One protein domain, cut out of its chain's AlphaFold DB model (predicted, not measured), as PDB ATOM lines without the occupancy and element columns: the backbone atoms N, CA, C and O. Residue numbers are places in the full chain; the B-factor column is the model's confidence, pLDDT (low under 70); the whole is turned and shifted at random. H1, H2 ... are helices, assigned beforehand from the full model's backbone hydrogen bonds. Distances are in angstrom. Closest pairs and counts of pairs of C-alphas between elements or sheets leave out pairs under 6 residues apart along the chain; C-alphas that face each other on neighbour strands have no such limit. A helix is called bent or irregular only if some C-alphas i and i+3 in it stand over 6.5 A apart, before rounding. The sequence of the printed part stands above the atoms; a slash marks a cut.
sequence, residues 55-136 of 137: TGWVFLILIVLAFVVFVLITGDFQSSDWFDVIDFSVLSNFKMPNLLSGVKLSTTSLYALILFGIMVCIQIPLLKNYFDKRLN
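This is residues 55 to 136 of the 137 residues of an uncharacterized protein of Flavobacteriaceae bacterium LYZ1037 (UniProt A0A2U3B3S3). Two long helices, H1 and H3, run side by side in opposite ways with a gap between them, and a wide, loose loop of residues 75 to 106 swings out from one end to join them. The very short H2 sits partway round this loop, away from both long helices, and at the other end residues 130 to 136 of the longer H3 and its tail stick out free. The printed part has 82 residues with three named helices, H1, H2 and H3 in that order along the chain, and no named strand; its class is all helix. It is only just extended, close to loose, with a radius of gyration of the C-alphas of 17.7 A, and its C-alphas span 52 by 35 by 24 A.

H1 is residues 55 to 74, 28.5 A from first to last C-alpha; it begins at C-alpha 55 at (33.788, 19.250, 34.091) and ends at C-alpha 74 at (10.209, 35.048, 31.581). Residues 75 to 88 follow with no named element. H2 is residues 89 to 92, Ser 89 to Ser 92, 4.9 A long. After residues 93 to 106, again with no named element, H3 is residues 107 to 135, 42.1 A long, and ends at C-alpha 135 at (50.790, 17.101, 27.243). H3 is neither bent nor irregular, but only just: C-alphas 122 and 125 are 6.1 A apart.

H1 and H3 are close but not clearly touching, with 1 pair of C-alphas within 8 A. Their closest C-alphas are those of Thr 55 and Pro 125, 7.6 A apart. Their centres are 15.2 A apart, and they run opposite ways at a shallow tilt of 6 degrees. H1 and H2 are apart, and H2 and H3 are apart. In H1 every O i to N i+4 pair is within hydrogen-bond range; in H3 24 of 25 are, and H2, too short for such a pair, has 1 O i to N i+3 pair, which is not within range.

The two C-alphas farthest apart are those of Ser 79 and Asn 136, at 53.1 A. The printed part has no cut. The links H1 to H2 and H2 to H3 are both long, with 14 residues each. Residues 67 to 117 stand free, of which 67 to 74 belong to H1, 89 to 92 to H2 and 107 to 117 to H3. The mean pLDDT of the printed part is 72.7; residues 75 to 105 and residue 136 are under 70, and H2 has a mean of 58.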
ATOM      1  N   THR A  55      34.875  19.135  35.076       77.06
ATOM      2  CA  THR A  55      33.788  19.250  34.091       77.06
ATOM      3  C   THR A  55      32.405  19.351  34.736       77.06
ATOM      4  O   THR A  55      31.581  20.127  34.260       77.06
ATOM      5  N   GLY A  56      32.161  18.644  35.845       82.12
ATOM      6  CA  GLY A  56      30.914  18.745  36.607       82.12
ATOM      7  C   GLY A  56      30.671  20.151  37.159       82.12
ATOM      8  O   GLY A  56      29.551  20.647  37.094       82.12
ATOM      9  N   TRP A  57      31.728  20.841  37.600       83.94
ATOM     10  CA  TRP A  57      31.641  22.243  38.028       83.94
ATOM     11  C   TRP A  57      31.226  23.193  36.899       83.94
ATOM     12  O   TRP A  57      30.385  24.062  37.113       83.94
ATOM     13  N   VAL A  58      31.770  23.014  35.692       81.50
ATOM     14  CA  VAL A  58      31.389  23.827  34.522       81.50
ATOM     15  C   VAL A  58      29.924  23.594  34.154       81.50
ATOM     16  O   VAL A  58      29.200  24.549  33.897       81.50
ATOM     17  N   PHE A  59      29.474  22.338  34.169       84.00
ATOM     18  CA  PHE A  59      28.088  21.993  33.858       84.00
ATOM     19  C   PHE A  59      27.103  22.578  34.880       84.00
ATOM     20  O   PHE A  59      26.066  23.113  34.501       84.00
ATOM     21  N   LEU A  60      27.464  22.546  36.167       85.88
ATOM     22  CA  LEU A  60      26.673  23.143  37.243       85.88
ATOM     23  C   LEU A  60      26.542  24.660  37.050       85.88
ATOM     24  O   LEU A  60      25.431  25.184  37.065       85.88
ATOM     25  N   ILE A  61      27.653  25.356  36.778       86.44
ATOM     26  CA  ILE A  61      27.642  26.801  36.496       86.44
ATOM     27  C   ILE A  61      26.774  27.115  35.274       86.44
ATOM     28  O   ILE A  61      25.986  28.056  35.312       86.44
ATOM     29  N   LEU A  62      26.886  26.323  34.206       86.69
ATOM     30  CA  LEU A  62      26.106  26.512  32.984       86.69
ATOM     31  C   LEU A  62      24.597  26.379  33.245       86.69
ATOM     32  O   LEU A  62      23.824  27.204  32.764       86.69
ATOM     33  N   ILE A  63      24.182  25.378  34.026       87.94
ATOM     34  CA  ILE A  63      22.776  25.176  34.405       87.94
ATOM     35  C   ILE A  63      22.258  26.357  35.222       87.94
ATOM     36  O   ILE A  63      21.185  26.878  34.927       87.94
ATOM     37  N   VAL A  64      23.020  26.794  36.226       87.19
ATOM     38  CA  VAL A  64      22.632  27.934  37.066       87.19
ATOM     39  C   VAL A  64      22.510  29.197  36.219       87.19
ATOM     40  O   VAL A  64      21.525  29.918  36.334       87.19
ATOM     41  N   LEU A  65      23.457  29.437  35.312       86.62
ATOM     42  CA  LEU A  65      23.422  30.589  34.417       86.62
ATOM     43  C   LEU A  65      22.215  30.543  33.470       86.62
ATOM     44  O   LEU A  65      21.533  31.550  33.302       86.62
ATOM     45  N   ALA A  66      21.920  29.380  32.884       84.56
ATOM     46  CA  ALA A  66      20.753  29.195  32.025       84.56
ATOM     47  C   ALA A  66      19.443  29.431  32.790       84.56
ATOM     48  O   ALA A  66      18.536  30.074  32.267       84.56
ATOM     49  N   PHE A  67      19.366  28.965  34.039       83.75
ATOM     50  CA  PHE A  67      18.214  29.189  34.905       83.75
ATOM     51  C   PHE A  67      18.030  30.675  35.237       83.75
ATOM     52  O   PHE A  67      16.926  31.193  35.115       83.75
ATOM     53  N   VAL A  68      19.113  31.382  35.573       80.81
ATOM     54  CA  VAL A  68      19.076  32.833  35.802       80.81
ATOM     55  C   VAL A  68      18.572  33.553  34.554       80.81
ATOM     56  O   VAL A  68      17.618  34.315  34.642       80.81
ATOM     57  N   VAL A  69      19.141  33.273  33.380       80.81
ATOM     58  CA  VAL A  69      18.709  33.894  32.115       80.81
ATOM     59  C   VAL A  69      17.239  33.594  31.809       80.81
ATOM     60  O   VAL A  69      16.508  34.490  31.400       80.81
ATOM     61  N   PHE A  70      16.786  32.360  32.041       78.94
ATOM     62  CA  PHE A  70      15.388  31.976  31.865       78.94
ATOM     63  C   PHE A  70      14.456  32.787  32.774       78.94
ATOM     64  O   PHE A  70      13.452  33.322  32.303       78.94
ATOM     65  N   VAL A  71      14.811  32.950  34.049       78.25
ATOM     66  CA  VAL A  71      14.048  33.781  34.992       78.25
ATOM     67  C   VAL A  71      14.068  35.255  34.578       78.25
ATOM     68  O   VAL A  71      13.030  35.896  34.640       78.25
ATOM     69  N   LEU A  72      15.191  35.792  34.090       72.94
ATOM     70  CA  LEU A  72      15.269  37.192  33.644       72.94
ATOM     71  C   LEU A  72      14.390  37.493  32.415       72.94
ATOM     72  O   LEU A  72      13.923  38.617  32.267       72.94
ATOM     73  N   ILE A  73      14.207  36.524  31.511       70.88
ATOM     74  CA  ILE A  73      13.424  36.703  30.273       70.88
ATOM     75  C   ILE A  73      11.929  36.472  30.513       70.88
ATOM     76  O   ILE A  73      11.098  37.125  29.887       70.88
ATOM     77  N   THR A  74      11.592  35.517  31.382       70.62
ATOM     78  CA  THR A  74      10.209  35.048  31.581       70.62
ATOM     79  C   THR A  74       9.579  35.583  32.866       70.62
ATOM     80  O   THR A  74       8.378  35.433  33.069       70.62
ATOM     81  N   GLY A  75      10.382  36.164  33.755       56.88
ATOM     82  CA  GLY A  75       9.929  36.712  35.019       56.88
ATOM     83  C   GLY A  75       9.417  38.133  34.846       56.88
ATOM     84  O   GLY A  75      10.204  39.063  34.677       56.88
ATOM     85  N   ASP A  76       8.106  38.316  34.985       56.22
ATOM     86  CA  ASP A  76       7.600  39.569  35.530       56.22
ATOM     87  C   ASP A  76       8.161  39.671  36.952       56.22
ATOM     88  O   ASP A  76       7.794  38.884  37.829       56.22
ATOM     89  N   PHE A  77       9.100  40.595  37.179       57.62
ATOM     90  CA  PHE A  77       9.608  40.926  38.513       57.62
ATOM     91  C   PHE A  77       8.500  41.615  39.309       57.62
ATOM     92  O   PHE A  77       8.552  42.812  39.591       57.62
ATOM     93  N   GLN A  78       7.450  40.871  39.639       52.22
ATOM     94  CA  GLN A  78       6.474  41.305  40.608       52.22
ATOM     95  C   GLN A  78       7.199  41.278  41.947       52.22
ATOM     96  O   GLN A  78       7.513  40.202  42.460       52.22
ATOM     97  N   SER A  79       7.562  42.478  42.408       54.22
ATOM     98  CA  SER A  79       8.249  42.790  43.661       54.22
ATOM     99  C   SER A  79       7.819  41.818  44.745       54.22
ATOM    100  O   SER A  79       6.721  41.901  45.295       54.22
ATOM    101  N   SER A  80       8.654  40.819  44.950       55.28
ATOM    102  CA  SER A  80       8.383  39.731  45.855       55.28
ATOM    103  C   SER A  80       9.230  40.000  47.084       55.28
ATOM    104  O   SER A  80      10.453  40.022  46.970       55.28
ATOM    105  N   ASP A  81       8.592  40.196  48.239       59.56
ATOM    106  CA  ASP A  81       9.218  40.571  49.524       59.56
ATOM    107  C   ASP A  81      10.425  39.694  49.937       59.56
ATOM    108  O   ASP A  81      11.220  40.058  50.797       59.56
ATOM    109  N   TRP A  82      10.600  38.522  49.320       56.53
ATOM    110  CA  TRP A  82      11.740  37.621  49.512       56.53
ATOM    111  C   TRP A  82      13.044  38.122  48.864       56.53
ATOM    112  O   TRP A  82      14.122  37.763  49.338       56.53
ATOM    113  N   PHE A  83      12.974  38.959  47.823       56.69
ATOM    114  CA  PHE A  83      14.144  39.592  47.204       56.69
ATOM    115  C   PHE A  83      14.584  40.886  47.902       56.69
ATOM    116  O   PHE A  83      15.732  41.278  47.716       56.69
ATOM    117  N   ASP A  84      13.746  41.499  48.746       58.88
ATOM    118  CA  ASP A  84      14.089  42.719  49.506       58.88
ATOM    119  C   ASP A  84      15.167  42.479  50.582       58.88
ATOM    120  O   ASP A  84      15.853  43.405  51.007       58.88
ATOM    121  N   VAL A  85      15.355  41.225  51.015       61.28
ATOM    122  CA  VAL A  85      16.412  40.842  51.972       61.28
ATOM    123  C   VAL A  85      17.776  40.709  51.290       61.28
ATOM    124  O   VAL A  85      18.817  40.866  51.933       61.28
ATOM    125  N   ILE A  86      17.797  40.418  49.986       57.97
ATOM    126  CA  ILE A  86      19.038  40.414  49.219       57.97
ATOM    127  C   ILE A  86      19.258  41.839  48.744       57.97
ATOM    128  O   ILE A  86      18.674  42.270  47.755       57.97
ATOM    129  N   ASP A  87      20.118  42.567  49.456       57.69
ATOM    130  CA  ASP A  87      20.486  43.923  49.079       57.69
ATOM    131  C   ASP A  87      21.310  43.908  47.780       57.69
ATOM    132  O   ASP A  87      22.544  43.949  47.755       57.69
ATOM    133  N   PHE A  88      20.598  43.839  46.656       56.50
ATOM    134  CA  PHE A  88      21.149  44.033  45.326       56.50
ATOM    135  C   PHE A  88      21.604  45.480  45.116       56.50
ATOM    136  O   PHE A  88      22.078  45.773  44.020       56.50
ATOM    137  N   SER A  89      21.557  46.367  46.128       58.75
ATOM    138  CA  SER A  89      22.180  47.692  46.060       58.75
ATOM    139  C   SER A  89      23.616  47.619  45.582       58.75
ATOM    140  O   SER A  89      24.029  48.501  44.852       58.75
ATOM    141  N   VAL A  90      24.401  46.589  45.899       58.56
ATOM    142  CA  VAL A  90      25.787  46.519  45.393       58.56
ATOM    143  C   VAL A  90      25.841  46.261  43.879       58.56
ATOM    144  O   VAL A  90      26.717  46.791  43.199       58.56
ATOM    145  N   LEU A  91      24.891  45.498  43.330       57.59
ATOM    146  CA  LEU A  91      24.802  45.211  41.895       57.59
ATOM    147  C   LEU A  91      24.086  46.334  41.124       57.59
ATOM    148  O   LEU A  91      24.456  46.627  39.994       57.59
ATOM    149  N   SER A  92      23.104  46.998  41.736       58.12
ATOM    150  CA  SER A  92      22.382  48.136  41.155       58.12
ATOM    151  C   SER A  92      23.151  49.458  41.289       58.12
ATOM    152  O   SER A  92      23.092  50.292  40.388       58.12
ATOM    153  N   ASN A  93      23.947  49.632  42.354       52.94
ATOM    154  CA  ASN A  93      24.936  50.709  42.502       52.94
ATOM    155  C   ASN A  93      26.276  50.373  41.845       52.94
ATOM    156  O   ASN A  93      27.173  51.222  41.843       52.94
ATOM    157  N   PHE A  94      26.418  49.195  41.223       52.84
ATOM    158  CA  PHE A  94      27.415  49.013  40.181       52.84
ATOM    159  C   PHE A  94      26.985  49.887  39.001       52.84
ATOM    160  O   PHE A  94      26.400  49.431  38.020       52.84
ATOM    161  N   LYS A  95      27.257  51.194  39.118       52.00
ATOM    162  CA  LYS A  95      27.324  52.108  37.988       52.00
ATOM    163  C   LYS A  95      28.388  51.518  37.085       52.00
ATOM    164  O   LYS A  95      29.571  51.806  37.254       52.00
ATOM    165  N   MET A  96      27.950  50.665  36.158       56.34
ATOM    166  CA  MET A  96      28.730  50.293  34.997       56.34
ATOM    167  C   MET A  96      29.303  51.615  34.494       56.34
ATOM    168  O   MET A  96      28.513  52.522  34.194       56.34
ATOM    169  N   PRO A  97      30.634  51.804  34.519       54.16
ATOM    170  CA  PRO A  97      31.204  53.053  34.067       54.16
ATOM    171  C   PRO A  97      30.633  53.297  32.675       54.16
ATOM    172  O   PRO A  97      30.532  52.366  31.874       54.16
ATOM    173  N   ASN A  98      30.193  54.527  32.422       56.22
ATOM    174  CA  ASN A  98      29.439  54.942  31.236       56.22
ATOM    175  C   ASN A  98      30.212  54.757  29.905       56.22
ATOM    176  O   ASN A  98      29.876  55.373  28.901       56.22
ATOM    177  N   LEU A  99      31.229  53.897  29.860       57.38
ATOM    178  CA  LEU A  99      31.992  53.460  28.695       57.38
ATOM    179  C   LEU A  99      31.101  52.924  27.560       57.38
ATOM    180  O   LEU A  99      31.514  52.961  26.407       57.38
ATOM    181  N   LEU A 100      29.877  52.476  27.863       58.53
ATOM    182  CA  LEU A 100      28.899  52.002  26.873       58.53
ATOM    183  C   LEU A 100      27.748  52.983  26.601       58.53
ATOM    184  O   LEU A 100      26.914  52.707  25.745       58.53
ATOM    185  N   SER A 101      27.695  54.144  27.261       57.00
ATOM    186  CA  SER A 101      26.571  55.092  27.116       57.00
ATOM    187  C   SER A 101      26.472  55.773  25.747       57.00
ATOM    188  O   SER A 101      25.415  56.294  25.397       57.00
ATOM    189  N   GLY A 102      27.536  55.714  24.940       60.06
ATOM    190  CA  GLY A 102      27.515  56.117  23.529       60.06
ATOM    191  C   GLY A 102      27.203  54.979  22.549       60.06
ATOM    192  O   GLY A 102      27.004  55.235  21.363       60.06
ATOM    193  N   VAL A 103      27.162  53.724  23.010       62.75
ATOM    194  CA  VAL A 103      27.031  52.549  22.143       62.75
ATOM    195  C   VAL A 103      25.581  52.078  22.155       62.75
ATOM    196  O   VAL A 103      25.150  51.332  23.031       62.75
ATOM    197  N   LYS A 104      24.807  52.501  21.151       68.25
ATOM    198  CA  LYS A 104      23.473  51.941  20.888       68.25
ATOM    199  C   LYS A 104      23.627  50.518  20.349       68.25
ATOM    200  O   LYS A 104      23.681  50.308  19.140       68.25
ATOM    201  N   LEU A 105      23.738  49.540  21.243       67.12
ATOM    202  CA  LEU A 105      23.734  48.134  20.854       67.12
ATOM    203  C   LEU A 105      22.336  47.756  20.357       67.12
ATOM    204  O   LEU A 105      21.350  47.867  21.084       67.12
ATOM    205  N   SER A 106      22.260  47.316  19.102       79.19
ATOM    206  CA  SER A 106      21.046  46.700  18.561       79.19
ATOM    207  C   SER A 106      20.737  45.410  19.325       79.19
ATOM    208  O   SER A 106      21.659  44.702  19.745       79.19
ATOM    209  N   THR A 107      19.456  45.061  19.459       77.62
ATOM    210  CA  THR A 107      19.008  43.813  20.102       77.62
ATOM    211  C   THR A 107      19.692  42.589  19.492       77.62
ATOM    212  O   THR A 107      20.139  41.704  20.216       77.62
ATOM    213  N   THR A 108      19.908  42.580  18.174       81.12
ATOM    214  CA  THR A 108      20.668  41.532  17.475       81.12
ATOM    215  C   THR A 108      22.122  41.443  17.944       81.12
ATOM    216  O   THR A 108      22.645  40.347  18.128       81.12
ATOM    217  N   SER A 109      22.779  42.584  18.175       77.12
ATOM    218  CA  SER A 109      24.161  42.617  18.668       77.12
ATOM    219  C   SER A 109      24.262  42.133  20.112       77.12
ATOM    220  O   SER A 109      25.267  41.532  20.479       77.12
ATOM    221  N   LEU A 110      23.230  42.376  20.924       79.31
ATOM    222  CA  LEU A 110      23.149  41.871  22.292       79.31
ATOM    223  C   LEU A 110      22.996  40.342  22.306       79.31
ATOM    224  O   LEU A 110      23.751  39.662  22.997       79.31
ATOM    225  N   TYR A 111      22.101  39.786  21.480       75.88
ATOM    226  CA  TYR A 111      21.973  38.332  21.325       75.88
ATOM    227  C   TYR A 111      23.265  37.685  20.814       75.88
ATOM    228  O   TYR A 111      23.672  36.642  21.324       75.88
ATOM    229  N   ALA A 112      23.943  38.320  19.852       85.00
ATOM    230  CA  ALA A 112      25.226  37.843  19.347       85.00
ATOM    231  C   ALA A 112      26.309  37.826  20.438       85.00
ATOM    232  O   ALA A 112      27.050  36.851  20.536       85.00
ATOM    233  N   LEU A 113      26.373  38.857  21.290       83.25
ATOM    234  CA  LEU A 113      27.320  38.927  22.408       83.25
ATOM    235  C   LEU A 113      27.082  37.801  23.426       83.25
ATOM    236  O   LEU A 113      28.030  37.158  23.877       83.25
ATOM    237  N   ILE A 114      25.816  37.534  23.757       80.88
ATOM    238  CA  ILE A 114      25.434  36.461  24.684       80.88
ATOM    239  C   ILE A 114      25.814  35.094  24.104       80.88
ATOM    240  O   ILE A 114      26.456  34.290  24.780       80.88
ATOM    241  N   LEU A 115      25.469  34.840  22.839       84.12
ATOM    242  CA  LEU A 115      25.783  33.583  22.158       84.12
ATOM    243  C   LEU A 115      27.301  33.384  22.044       84.12
ATOM    244  O   LEU A 115      27.805  32.294  22.313       84.12
ATOM    245  N   PHE A 116      28.040  34.451  21.741       88.19
ATOM    246  CA  PHE A 116      29.499  34.444  21.734       88.19
ATOM    247  C   PHE A 116      30.079  34.100  23.114       88.19
ATOM    248  O   PHE A 116      30.972  33.262  23.209       88.19
ATOM    249  N   GLY A 117      29.530  34.662  24.196       85.62
ATOM    250  CA  GLY A 117      29.918  34.306  25.563       85.62
ATOM    251  C   GLY A 117      29.713  32.818  25.869       85.62
ATOM    252  O   GLY A 117      30.623  32.156  26.368       85.62
ATOM    253  N   ILE A 118      28.556  32.260  25.496       84.88
ATOM    254  CA  ILE A 118      28.258  30.825  25.651       84.88
ATOM    255  C   ILE A 118      29.250  29.972  24.847       84.88
ATOM    256  O   ILE A 118      29.789  28.990  25.358       84.88
ATOM    257  N   MET A 119      29.531  30.365  23.605       86.19
ATOM    258  CA  MET A 119      30.488  29.687  22.732       86.19
ATOM    259  C   MET A 119      31.890  29.651  23.352       86.19
ATOM    260  O   MET A 119      32.505  28.586  23.386       86.19
ATOM    261  N   VAL A 120      32.378  30.765  23.904       86.81
ATOM    262  CA  VAL A 120      33.683  30.826  24.587       86.81
ATOM    263  C   VAL A 120      33.709  29.916  25.818       86.81
ATOM    264  O   VAL A 120      34.665  29.160  26.005       86.81
ATOM    265  N   CYS A 121      32.639  29.906  26.619       82.88
ATOM    266  CA  CYS A 121      32.515  29.012  27.774       82.88
ATOM    267  C   CYS A 121      32.601  27.526  27.393       82.88
ATOM    268  O   CYS A 121      33.144  26.737  28.163       82.88
ATOM    269  N   ILE A 122      32.101  27.141  26.215       84.44
ATOM    270  CA  ILE A 122      32.206  25.772  25.687       84.44
ATOM    271  C   ILE A 122      33.603  25.507  25.107       84.44
ATOM    272  O   ILE A 122      34.148  24.414  25.268       84.44
ATOM    273  N   GLN A 123      34.211  26.495  24.452       88.56
ATOM    274  CA  GLN A 123      35.522  26.347  23.817       88.56
ATOM    275  C   GLN A 123      36.655  26.134  24.822       88.56
ATOM    276  O   GLN A 123      37.519  25.296  24.579       88.56
ATOM    277  N   ILE A 124      36.645  26.835  25.961       85.12
ATOM    278  CA  ILE A 124      37.689  26.722  26.994       85.12
ATOM    279  C   ILE A 124      37.888  25.270  27.489       85.12
ATOM    280  O   ILE A 124      39.021  24.786  27.446       85.12
ATOM    281  N   PRO A 125      36.853  24.527  27.937       81.25
ATOM    282  CA  PRO A 125      37.021  23.142  28.376       81.25
ATOM    283  C   PRO A 125      37.374  22.192  27.227       81.25
ATOM    284  O   PRO A 125      38.112  21.232  27.448       81.25
ATOM    285  N   LEU A 126      36.892  22.456  26.009       85.44
ATOM    286  CA  LEU A 126      37.208  21.651  24.825       85.44
ATOM    287  C   LEU A 126      38.700  21.761  24.483       85.44
ATOM    288  O   LEU A 126      39.383  20.749  24.321       85.44
ATOM    289  N   LEU A 127      39.222  22.990  24.479       86.44
ATOM    290  CA  LEU A 127      40.629  23.277  24.228       86.44
ATOM    291  C   LEU A 127      41.515  22.738  25.355       86.44
ATOM    292  O   LEU A 127      42.529  22.096  25.089       86.44
ATOM    293  N   LYS A 128      41.094  22.902  26.614       81.88
ATOM    294  CA  LYS A 128      41.789  22.324  27.770       81.88
ATOM    295  C   LYS A 128      41.913  20.803  27.658       81.88
ATOM    296  O   LYS A 128      43.005  20.274  27.806       81.88
ATOM    297  N   ASN A 129      40.820  20.106  27.350       82.00
ATOM    298  CA  ASN A 129      40.828  18.649  27.194       82.00
ATOM    299  C   ASN A 129      41.725  18.196  26.027       82.00
ATOM    300  O   ASN A 129      42.388  17.166  26.109       82.00
ATOM    301  N   TYR A 130      41.772  18.972  24.941       87.06
ATOM    302  CA  TYR A 130      42.675  18.708  23.823       87.06
ATOM    303  C   TYR A 130      44.154  18.828  24.232       87.06
ATOM    304  O   TYR A 130      44.948  17.939  23.923       87.06
ATOM    305  N   PHE A 131      44.524  19.883  24.966       85.69
ATOM    306  CA  PHE A 131      45.898  20.073  25.441       85.69
ATOM    307  C   PHE A 131      46.298  19.081  26.540       85.69
ATOM    308  O   PHE A 131      47.400  18.544  26.471       85.69
ATOM    309  N   ASP A 132      45.409  18.758  27.484       85.75
ATOM    310  CA  ASP A 132      45.667  17.754  28.529       85.75
ATOM    311  C   ASP A 132      45.972  16.372  27.915       85.75
ATOM    312  O   ASP A 132      46.842  15.652  28.400       85.75
ATOM    313  N   LYS A 133      45.322  16.005  26.801       79.19
ATOM    314  CA  LYS A 133      45.625  14.760  26.070       79.19
ATOM    315  C   LYS A 133      46.958  14.790  25.326       79.19
ATOM    316  O   LYS A 133      47.538  13.737  25.097       79.19
ATOM    317  N   ARG A 134      47.425  15.972  24.913       77.81
ATOM    318  CA  ARG A 134      48.680  16.136  24.163       77.81
ATOM    319  C   ARG A 134      49.903  16.283  25.072       77.81
ATOM    320  O   ARG A 134      51.003  15.969  24.639       77.81
ATOM    321  N   LEU A 135      49.716  16.797  26.289       77.19
ATOM    322  CA  LEU A 135      50.790  17.101  27.243       77.19
ATOM    323  C   LEU A 135      50.961  16.047  28.348       77.19
ATOM    324  O   LEU A 135      51.928  16.132  29.100       77.19
ATOM    325  N   ASN A 136      50.070  15.056  28.442       56.47
ATOM    326  CA  ASN A 136      50.337  13.839  29.211       56.47
ATOM    327  C   ASN A 136      51.340  12.966  28.435       56.47
ATOM    328  O   ASN A 136      50.942  12.209  27.548       56.47
TER     329      ASN A 136